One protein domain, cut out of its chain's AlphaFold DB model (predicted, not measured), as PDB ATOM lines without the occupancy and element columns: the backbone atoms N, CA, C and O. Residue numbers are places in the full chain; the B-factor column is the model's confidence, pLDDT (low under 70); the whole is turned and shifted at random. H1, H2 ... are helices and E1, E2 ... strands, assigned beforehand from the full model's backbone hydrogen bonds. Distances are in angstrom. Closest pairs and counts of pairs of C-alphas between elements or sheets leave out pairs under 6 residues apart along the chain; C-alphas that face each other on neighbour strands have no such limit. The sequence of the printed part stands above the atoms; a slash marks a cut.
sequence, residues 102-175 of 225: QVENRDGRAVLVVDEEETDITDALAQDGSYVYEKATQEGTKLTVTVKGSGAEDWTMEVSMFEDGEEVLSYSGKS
ATOM      1  N   GLN A 102     111.682 267.678 354.829       80.06
ATOM      2  CA  GLN A 102     113.099 267.970 355.037       80.06
ATOM      3  C   GLN A 102     113.297 269.186 355.943       80.06
ATOM      4  O   GLN A 102     112.474 270.098 355.970       80.06
ATOM      5  N   VAL A 103     114.408 269.204 356.680       84.00
ATOM      6  CA  VAL A 103     114.851 270.378 357.438       84.00
ATOM      7  C   VAL A 103     116.081 270.939 356.743       84.00
ATOM      8  O   VAL A 103     117.120 270.286 356.665       84.00
ATOM      9  N   GLU A 104     115.953 272.149 356.216       85.25
ATOM     10  CA  GLU A 104     117.016 272.842 355.505       85.25
ATOM     11  C   GLU A 104     117.707 273.866 356.404       85.25
ATOM     12  O   GLU A 104     117.070 274.556 357.201       85.25
ATOM     13  N   ASN A 105     119.020 274.010 356.219       86.44
ATOM     14  CA  ASN A 105     119.779 275.124 356.767       86.44
ATOM     15  C   ASN A 105     119.851 276.243 355.721       86.44
ATOM     16  O   ASN A 105     120.589 276.136 354.740       86.44
ATOM     17  N   ARG A 106     119.086 277.316 355.933       88.38
ATOM     18  CA  ARG A 106     119.093 278.514 355.085       88.38
ATOM     19  C   ARG A 106     119.651 279.682 355.882       88.38
ATOM     20  O   ARG A 106     119.011 280.163 356.812       88.38
ATOM     21  N   ASP A 107     120.865 280.109 355.549       87.31
ATOM     22  CA  ASP A 107     121.548 281.223 356.221       87.31
ATOM     23  C   ASP A 107     121.673 281.047 357.753       87.31
ATOM     24  O   ASP A 107     121.578 282.007 358.519       87.31
ATOM     25  N   GLY A 108     121.873 279.808 358.223       84.38
ATOM     26  CA  GLY A 108     121.956 279.479 359.651       84.38
ATOM     27  C   GLY A 108     120.599 279.311 360.339       84.38
ATOM     28  O   GLY A 108     120.557 279.070 361.547       84.38
ATOM     29  N   ARG A 109     119.493 279.425 359.595       89.25
ATOM     30  CA  ARG A 109     118.130 279.185 360.078       89.25
ATOM     31  C   ARG A 109     117.672 277.779 359.712       89.25
ATOM     32  O   ARG A 109     117.927 277.305 358.608       89.25
ATOM     33  N   ALA A 110     116.998 277.128 360.652       88.31
ATOM     34  CA  ALA A 110     116.366 275.837 360.446       88.31
ATOM     35  C   ALA A 110     114.979 276.067 359.836       88.31
ATOM     36  O   ALA A 110     114.098 276.637 360.483       88.31
ATOM     37  N   VAL A 111     114.791 275.626 358.595       89.06
ATOM     38  CA  VAL A 111     113.521 275.732 357.872       89.06
ATOM     39  C   VAL A 111     112.980 274.330 357.637       89.06
ATOM     40  O   VAL A 111     113.600 273.534 356.938       89.06
ATOM     41  N   LEU A 112     111.830 274.019 358.233       89.62
ATOM     42  CA  LEU A 112     111.085 272.802 357.937       89.62
ATOM     43  C   LEU A 112     110.320 273.006 356.629       89.62
ATOM     44  O   LEU A 112     109.542 273.950 356.510       89.62
ATOM     45  N   VAL A 113     110.526 272.109 355.676       83.88
ATOM     46  CA  VAL A 113     109.811 272.075 354.402       83.88
ATOM     47  C   VAL A 113     108.981 270.797 354.360       83.88
ATOM     48  O   VAL A 113     109.532 269.698 354.453       83.88
ATOM     49  N   VAL A 114     107.663 270.951 354.250       84.00
ATOM     50  CA  VAL A 114     106.694 269.865 354.058       84.00
ATOM     51  C   VAL A 114     106.027 270.089 352.699       84.00
ATOM     52  O   VAL A 114     105.206 270.989 352.547       84.00
ATOM     53  N   ASP A 115     106.411 269.297 351.700       80.44
ATOM     54  CA  ASP A 115     106.162 269.540 350.273       80.44
ATOM     55  C   ASP A 115     106.601 270.946 349.827       80.44
ATOM     56  O   ASP A 115     107.789 271.203 349.646       80.44
ATOM     57  N   GLU A 116     105.639 271.848 349.626       79.06
ATOM     58  CA  GLU A 116     105.839 273.239 349.207       79.06
ATOM     59  C   GLU A 116     105.658 274.220 350.378       79.06
ATOM     60  O   GLU A 116     105.844 275.427 350.215       79.06
ATOM     61  N   GLU A 117     105.261 273.725 351.554       84.75
ATOM     62  CA  GLU A 117     105.051 274.547 352.738       84.75
ATOM     63  C   GLU A 117     106.354 274.696 353.521       84.75
ATOM     64  O   GLU A 117     106.912 273.730 354.039       84.75
ATOM     65  N   GLU A 118     106.828 275.935 353.618       92.31
ATOM     66  CA  GLU A 118     108.066 276.281 354.308       92.31
ATOM     67  C   GLU A 118     107.752 276.982 355.627       92.31
ATOM     68  O   GLU A 118     107.057 278.001 355.662       92.31
ATOM     69  N   THR A 119     108.305 276.463 356.718       92.19
ATOM     70  CA  THR A 119     108.153 277.033 358.054       92.19
ATOM     71  C   THR A 119     109.516 277.237 358.694       92.19
ATOM     72  O   THR A 119     110.295 276.299 358.844       92.19
ATOM     73  N   ASP A 120     109.804 278.465 359.119       93.31
ATOM     74  CA  ASP A 120     111.001 278.734 359.910       93.31
ATOM     75  C   ASP A 120     110.794 278.276 361.355       93.31
ATOM     76  O   ASP A 120     109.956 278.819 362.078       93.31
ATOM     77  N   ILE A 121     111.560 277.268 361.768       93.38
ATOM     78  CA  ILE A 121     111.461 276.644 363.092       93.38
ATOM     79  C   ILE A 121     112.614 277.054 364.012       93.38
ATOM     80  O   ILE A 121     112.693 276.585 365.145       93.38
ATOM     81  N   THR A 122     113.504 277.942 363.559       91.75
ATOM     82  CA  THR A 122     114.726 278.325 364.284       91.75
ATOM     83  C   THR A 122     114.418 278.842 365.682       91.75
ATOM     84  O   THR A 122     115.027 278.413 366.660       91.75
ATOM     85  N   ASP A 123     113.450 279.752 365.781       91.56
ATOM     86  CA  ASP A 123     113.123 280.412 367.043       91.56
ATOM     87  C   ASP A 123     112.414 279.454 368.011       91.56
ATOM     88  O   ASP A 123     112.602 279.569 369.221       91.56
ATOM     89  N   ALA A 124     111.640 278.497 367.486       92.19
ATOM     90  CA  ALA A 124     110.983 277.454 368.274       92.19
ATOM     91  C   ALA A 124     112.002 276.437 368.807       92.19
ATOM     92  O   ALA A 124     112.007 276.128 369.994       92.19
ATOM     93  N   LEU A 125     112.940 275.989 367.966       90.56
ATOM     94  CA  LEU A 125     114.035 275.121 368.406       90.56
ATOM     95  C   LEU A 125     114.922 275.811 369.452       90.56
ATOM     96  O   LEU A 125     115.327 275.179 370.421       90.56
ATOM     97  N   ALA A 126     115.189 277.111 369.309       89.44
ATOM     98  CA  ALA A 126     115.995 277.854 370.277       89.44
ATOM     99  C   ALA A 126     115.300 278.043 371.639       89.44
ATOM    100  O   ALA A 126     115.977 278.106 372.666       89.44
ATOM    101  N   GLN A 127     113.969 278.166 371.656       91.38
ATOM    102  CA  GLN A 127     113.189 278.399 372.877       91.38
ATOM    103  C   GLN A 127     112.788 277.099 373.576       91.38
ATOM    104  O   GLN A 127     113.003 276.959 374.780       91.38
ATOM    105  N   ASP A 128     112.235 276.153 372.821       92.00
ATOM    106  CA  ASP A 128     111.595 274.946 373.343       92.00
ATOM    107  C   ASP A 128     112.424 273.675 373.090       92.00
ATOM    108  O   ASP A 128     112.082 272.595 373.576       92.00
ATOM    109  N   GLY A 129     113.509 273.764 372.307       89.56
ATOM    110  CA  GLY A 129     114.332 272.614 371.907       89.56
ATOM    111  C   GLY A 129     113.628 271.648 370.949       89.56
ATOM    112  O   GLY A 129     114.179 270.600 370.599       89.56
ATOM    113  N   SER A 130     112.391 271.963 370.553       92.56
ATOM    114  CA  SER A 130     111.560 271.129 369.696       92.56
ATOM    115  C   SER A 130     110.477 271.935 368.987       92.56
ATOM    116  O   SER A 130     110.038 272.975 369.469       92.56
ATOM    117  N   TYR A 131     110.041 271.433 367.840       93.25
ATOM    118  CA  TYR A 131     108.936 271.951 367.056       93.25
ATOM    119  C   TYR A 131     108.079 270.783 366.573       93.25
ATOM    120  O   TYR A 131     108.613 269.752 366.164       93.25
ATOM    121  N   VAL A 132     106.758 270.943 366.615       94.38
ATOM    122  CA  VAL A 132     105.814 269.925 366.152       94.38
ATOM    123  C   VAL A 132     104.932 270.530 365.073       94.38
ATOM    124  O   VAL A 132     104.278 271.548 365.290       94.38
ATOM    125  N   TYR A 133     104.915 269.881 363.919       91.38
ATOM    126  CA  TYR A 133     103.996 270.145 362.828       91.38
ATOM    127  C   TYR A 133     102.951 269.036 362.780       91.38
ATOM    128  O   TYR A 133     103.289 267.854 362.816       91.38
ATOM    129  N   GLU A 134     101.679 269.412 362.689       92.88
ATOM    130  CA  GLU A 134     100.570 268.467 362.612       92.88
ATOM    131  C   GLU A 134      99.638 268.852 361.468       92.88
ATOM    132  O   GLU A 134      99.221 270.007 361.355       92.88
ATOM    133  N   LYS A 135      99.254 267.866 360.656       88.12
ATOM    134  CA  LYS A 135      98.257 268.031 359.600       88.12
ATOM    135  C   LYS A 135      97.281 266.867 359.624       88.12
ATOM    136  O   LYS A 135      97.657 265.733 359.354       88.12
ATOM    137  N   ALA A 136      96.029 267.157 359.963       88.94
ATOM    138  CA  ALA A 136      94.948 266.180 359.981       88.94
ATOM    139  C   ALA A 136      93.998 266.398 358.797       88.94
ATOM    140  O   ALA A 136      93.636 267.535 358.482       88.94
ATOM    141  N   THR A 137      93.572 265.305 358.177       82.50
ATOM    142  CA  THR A 137      92.555 265.269 357.128       82.50
ATOM    143  C   THR A 137      91.176 265.034 357.751       82.50
ATOM    144  O   THR A 137      91.045 264.580 358.888       82.50
ATOM    145  N   GLN A 138      90.110 265.367 357.016       79.75
ATOM    146  CA  GLN A 138      88.735 265.122 357.483       79.75
ATOM    147  C   GLN A 138      88.368 263.631 357.483       79.75
ATOM    148  O   GLN A 138      87.449 263.238 358.194       79.75
ATOM    149  N   GLU A 139      89.111 262.821 356.728       78.94
ATOM    150  CA  GLU A 139      88.868 261.390 356.523       78.94
ATOM    151  C   GLU A 139      89.641 260.500 357.512       78.94
ATOM    152  O   GLU A 139      89.679 259.282 357.347       78.94
ATOM    153  N   GLY A 140      90.244 261.096 358.548       79.19
ATOM    154  CA  GLY A 140      90.827 260.367 359.677       79.19
ATOM    155  C   GLY A 140      92.337 260.150 359.607       79.19
ATOM    156  O   GLY A 140      92.898 259.579 360.543       79.19
ATOM    157  N   THR A 141      93.022 260.627 358.564       79.56
ATOM    158  CA  THR A 141      94.483 260.549 358.481       79.56
ATOM    159  C   THR A 141      95.142 261.759 359.144       79.56
ATOM    160  O   THR A 141      94.683 262.894 359.013       79.56
ATOM    161  N   LYS A 142      96.235 261.547 359.882       87.12
ATOM    162  CA  LYS A 142      96.991 262.618 360.539       87.12
ATOM    163  C   LYS A 142      98.490 262.410 360.383       87.12
ATOM    164  O   LYS A 142      99.023 261.408 360.839       87.12
ATOM    165  N   LEU A 143      99.162 263.412 359.832       85.75
ATOM    166  CA  LEU A 143     100.612 263.524 359.798       85.75
ATOM    167  C   LEU A 143     101.101 264.324 361.006       85.75
ATOM    168  O   LEU A 143     100.606 265.422 361.265       85.75
ATOM    169  N   THR A 144     102.113 263.804 361.691       88.62
ATOM    170  CA  THR A 144     102.820 264.478 362.781       88.62
ATOM    171  C   THR A 144     104.312 264.459 362.484       88.62
ATOM    172  O   THR A 144     104.894 263.394 362.308       88.62
ATOM    173  N   VAL A 145     104.944 265.629 362.458       87.94
ATOM    174  CA  VAL A 145     106.392 265.790 362.291       87.94
ATOM    175  C   VAL A 145     106.935 266.493 363.521       87.94
ATOM    176  O   VAL A 145     106.602 267.645 363.783       87.94
ATOM    177  N   THR A 146     107.789 265.816 364.271       91.31
ATOM    178  CA  THR A 146     108.458 266.367 365.445       91.31
ATOM    179  C   THR A 146     109.924 266.581 365.127       91.31
ATOM    180  O   THR A 146     110.668 265.621 364.951       91.31
ATOM    181  N   VAL A 147     110.363 267.835 365.098       89.69
ATOM    182  CA  VAL A 147     111.778 268.196 364.980       89.69
ATOM    183  C   VAL A 147     112.303 268.556 366.363       89.69
ATOM    184  O   VAL A 147     111.701 269.358 367.066       89.69
ATOM    185  N   LYS A 148     113.425 267.977 366.781       91.06
ATOM    186  CA  LYS A 148     114.132 268.306 368.024       91.06
ATOM    187  C   LYS A 148     115.547 268.718 367.683       91.06
ATOM    188  O   LYS A 148     116.140 268.171 366.763       91.06
ATOM    189  N   GLY A 149     116.118 269.657 368.421       86.38
ATOM    190  CA  GLY A 149     117.477 270.092 368.132       86.38
ATOM    191  C   GLY A 149     117.827 271.428 368.743       86.38
ATOM    192  O   GLY A 149     117.010 272.064 369.402       86.38
ATOM    193  N   SER A 150     119.067 271.838 368.496       80.75
ATOM    194  CA  SER A 150     119.609 273.109 368.997       80.75
ATOM    195  C   SER A 150     119.759 274.164 367.895       80.75
ATOM    196  O   SER A 150     120.271 275.249 368.160       80.75
ATOM    197  N   GLY A 151     119.351 273.857 366.658       75.94
ATOM    198  CA  GLY A 151     119.473 274.756 365.510       75.94
ATOM    199  C   GLY A 151     119.510 274.017 364.171       75.94
ATOM    200  O   GLY A 151     119.092 272.866 364.074       75.94
ATOM    201  N   ALA A 152     120.022 274.686 363.137       78.94
ATOM    202  CA  ALA A 152     120.022 274.186 361.760       78.94
ATOM    203  C   ALA A 152     121.061 273.085 361.472       78.94
ATOM    204  O   ALA A 152     120.938 272.371 360.481       78.94
ATOM    205  N   GLU A 153     122.083 272.951 362.321       77.88
ATOM    206  CA  GLU A 153     123.192 272.005 362.122       77.88
ATOM    207  C   GLU A 153     123.031 270.704 362.920       77.88
ATOM    208  O   GLU A 153     123.548 269.672 362.507       77.88
ATOM    209  N   ASP A 154     122.273 270.727 364.017       83.06
ATOM    210  CA  ASP A 154     122.070 269.587 364.915       83.06
ATOM    211  C   ASP A 154     120.582 269.449 365.241       83.06
ATOM    212  O   ASP A 154     120.047 270.096 366.154       83.06
ATOM    213  N   TRP A 155     119.921 268.593 364.464       85.06
ATOM    214  CA  TRP A 155     118.511 268.263 364.611       85.06
ATOM    215  C   TRP A 155     118.255 266.768 364.408       85.06
ATOM    216  O   TRP A 155     118.980 266.069 363.698       85.06
ATOM    217  N   THR A 156     117.187 266.289 365.033       83.00
ATOM    218  CA  THR A 156     116.544 265.002 364.789       83.00
ATOM    219  C   THR A 156     115.084 265.249 364.438       83.00
ATOM    220  O   THR A 156     114.458 266.174 364.946       83.00
ATOM    221  N   MET A 157     114.543 264.452 363.533       83.50
ATOM    222  CA  MET A 157     113.167 264.536 363.072       83.50
ATOM    223  C   MET A 157     112.514 263.175 363.246       83.50
ATOM    224  O   MET A 157     113.109 262.156 362.914       83.50
ATOM    225  N   GLU A 158     111.290 263.163 363.741       82.56
ATOM    226  CA  GLU A 158     110.436 261.989 363.840       82.56
ATOM    227  C   GLU A 158     109.147 262.292 363.090       82.56
ATOM    228  O   GLU A 158     108.536 263.341 363.296       82.56
ATOM    229  N   VAL A 159     108.765 261.407 362.183       79.69
ATOM    230  CA  VAL A 159     107.571 261.542 361.360       79.69
ATOM    231  C   VAL A 159     106.691 260.340 361.626       79.69
ATOM    232  O   VAL A 159     107.123 259.211 361.412       79.69
ATOM    233  N   SER A 160     105.453 260.593 362.032       79.06
ATOM    234  CA  SER A 160     104.438 259.565 362.229       79.06
ATOM    235  C   SER A 160     103.177 259.898 361.443       79.06
ATOM    236  O   SER A 160     102.745 261.053 361.393       79.06
ATOM    237  N   MET A 161     102.573 258.873 360.852       76.94
ATOM    238  CA  MET A 161     101.267 258.940 360.209       76.94
ATOM    239  C   MET A 161     100.279 258.088 360.994       76.94
ATOM    240  O   MET A 161     100.569 256.942 361.339       76.94
ATOM    241  N   PHE A 162      99.097 258.643 361.228       79.00
ATOM    242  CA  PHE A 162      98.002 257.983 361.917       79.00
ATOM    243  C   PHE A 162      96.803 257.834 360.988       79.00
ATOM    244  O   PHE A 162      96.506 258.753 360.229       79.00
ATOM    245  N   GLU A 163      96.091 256.721 361.093       79.69
ATOM    246  CA  GLU A 163      94.794 256.475 360.465       79.69
ATOM    247  C   GLU A 163      93.781 256.148 361.564       79.69
ATOM    248  O   GLU A 163      94.006 255.243 362.364       79.69
ATOM    249  N   ASP A 164      92.707 256.933 361.671       80.94
ATOM    250  CA  ASP A 164      91.658 256.767 362.691       80.94
ATOM    251  C   ASP A 164      92.199 256.668 364.139       80.94
ATOM    252  O   ASP A 164      91.575 256.104 365.041       80.94
ATOM    253  N   GLY A 165      93.366 257.277 364.383       76.06
ATOM    254  CA  GLY A 165      94.056 257.293 365.676       76.06
ATOM    255  C   GLY A 165      95.052 256.151 365.908       76.06
ATOM    256  O   GLY A 165      95.723 256.161 366.939       76.06
ATOM    257  N   GLU A 166      95.194 255.208 364.977       74.50
ATOM    258  CA  GLU A 166      96.230 254.169 364.995       74.50
ATOM    259  C   GLU A 166      97.462 254.631 364.209       74.50
ATOM    260  O   GLU A 166      97.329 255.163 363.111       74.50
ATOM    261  N   GLU A 167      98.667 254.459 364.762       75.56
ATOM    262  CA  GLU A 167      99.906 254.759 364.032       75.56
ATOM    263  C   GLU A 167     100.137 253.694 362.955       75.56
ATOM    264  O   GLU A 167     100.328 252.519 363.262       75.56
ATOM    265  N   VAL A 168     100.130 254.120 361.694       70.44
ATOM    266  CA  VAL A 168     100.296 253.240 360.527       70.44
ATOM    267  C   VAL A 168     101.694 253.324 359.919       70.44
ATOM    268  O   VAL A 168     102.108 252.424 359.191       70.44
ATOM    269  N   LEU A 169     102.437 254.392 360.215       68.81
ATOM    270  CA  LEU A 169     103.804 254.590 359.745       68.81
ATOM    271  C   LEU A 169     104.579 255.460 360.735       68.81
ATOM    272  O   LEU A 169     104.061 256.480 361.182       68.81
ATOM    273  N   SER A 170     105.839 255.110 360.992       76.12
ATOM    274  CA  SER A 170     106.788 255.971 361.694       76.12
ATOM    275  C   SER A 170     108.186 255.850 361.089       76.12
ATOM    276  O   SER A 170     108.646 254.745 360.793       76.12
ATOM    277  N   TYR A 171     108.869 256.977 360.891       69.12
ATOM    278  CA  TYR A 171     110.285 257.017 360.527       69.12
ATOM    279  C   TYR A 171     110.992 258.197 361.197       69.12
ATOM    280  O   TYR A 171     110.364 259.163 361.627       69.12
ATOM    281  N   SER A 172     112.320 258.133 361.285       75.62
ATOM    282  CA  SER A 172     113.128 259.214 361.853       75.62
ATOM    283  C   SER A 172     114.290 259.592 360.943       75.62
ATOM    284  O   SER A 172     114.787 258.775 360.170       75.62
ATOM    285  N   GLY A 173     114.707 260.852 361.023       74.00
ATOM    286  CA  GLY A 173     115.850 261.416 360.317       74.00
ATOM    287  C   GLY A 173     116.704 262.262 361.255       74.00
ATOM    288  O   GLY A 173     116.263 262.653 362.337       74.00
ATOM    289  N   LYS A 174     117.940 262.556 360.859       75.25
ATOM    290  CA  LYS A 174     118.838 263.425 361.625       75.25
ATOM    291  C   LYS A 174     119.738 264.241 360.709       75.25
ATOM    292  O   LYS A 174     119.966 263.859 359.565       75.25
ATOM    293  N   SER A 175     120.273 265.330 361.245       73.00
ATOM    294  CA  SER A 175     121.262 266.158 360.558       73.00
ATOM    295  C   SER A 175     122.540 265.372 360.233       73.00
ATOM    296  O   SER A 175     123.014 264.572 361.043       73.00
TER     297      SER A 175
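This is residues 102 to 175 of the 225 residues of an uncharacterized protein of Pseudoflavonifractor sp. AF19-9AC (UniProt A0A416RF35). A long, twisted sheet of four strands, E4 to E7, is covered over part of one face by a smaller sheet, E1 to E3: a sandwich, two sheets only partly face to face. The short helix H1, between E3 and E4 in the chain, stands by the end of the long sheet near Ser 130 and Gly 149. The printed part has 74 residues, with seven named strands and one named helix in the order E1 E2 E3 H1 E4 E5 E6 E7. Both sheets are antiparallel meanders, each strand the antiparallel neighbour of the one before; the class is mostly strand. The whole is compact, radius of gyration of the C-alphas 12.7 A, but elongated, 38 by 20 by 19 A.

The larger sheet runs E4 (residues 130 to 136), E5 (141 to 149), E6 (155 to 163), E7 (166 to 174). Its hairpins have N 133 and O 145, N 146 and O 158, and N 159 and O 171 within hydrogen-bond range, each at 2.8 A. E7 bends by 51 degrees at residue 169. In the smaller sheet, E1 (102 to 106), E2 (109 to 114), E3 (117 to 120), N 104 and O 111 are 2.8 A apart, as are N 112 and O 119. The parts of the sheets that face each other are 10.9 A centre to centre, their strands at 23 degrees. H1 (122 to 128) stands up from the larger sheet at 50 degrees, its height over the sheet 5.6 A; their closest C-alphas in H1 and E4 are Ala 124 and Tyr 131, 6.0 A. It only grazes the smaller sheet, with residues 122 to 125. Every O i to N i+4 pair in H1 is within hydrogen-bond range.

E1 begins at C-alpha 102, (113.099, 267.970, 355.037), and E7 ends at C-alpha 174, (118.838, 263.425, 361.625). E4 is 19.9 A long, E5 26.7 A, E6 26.8 A and E7 24.7 A.

The C-alphas farthest apart, of Asp 107 and Asp 164, are 39.2 A apart. The printed part has no cut, and the links are tight. Mean pLDDT of the printed part is 84.2; residues 169 and 171 are under 70.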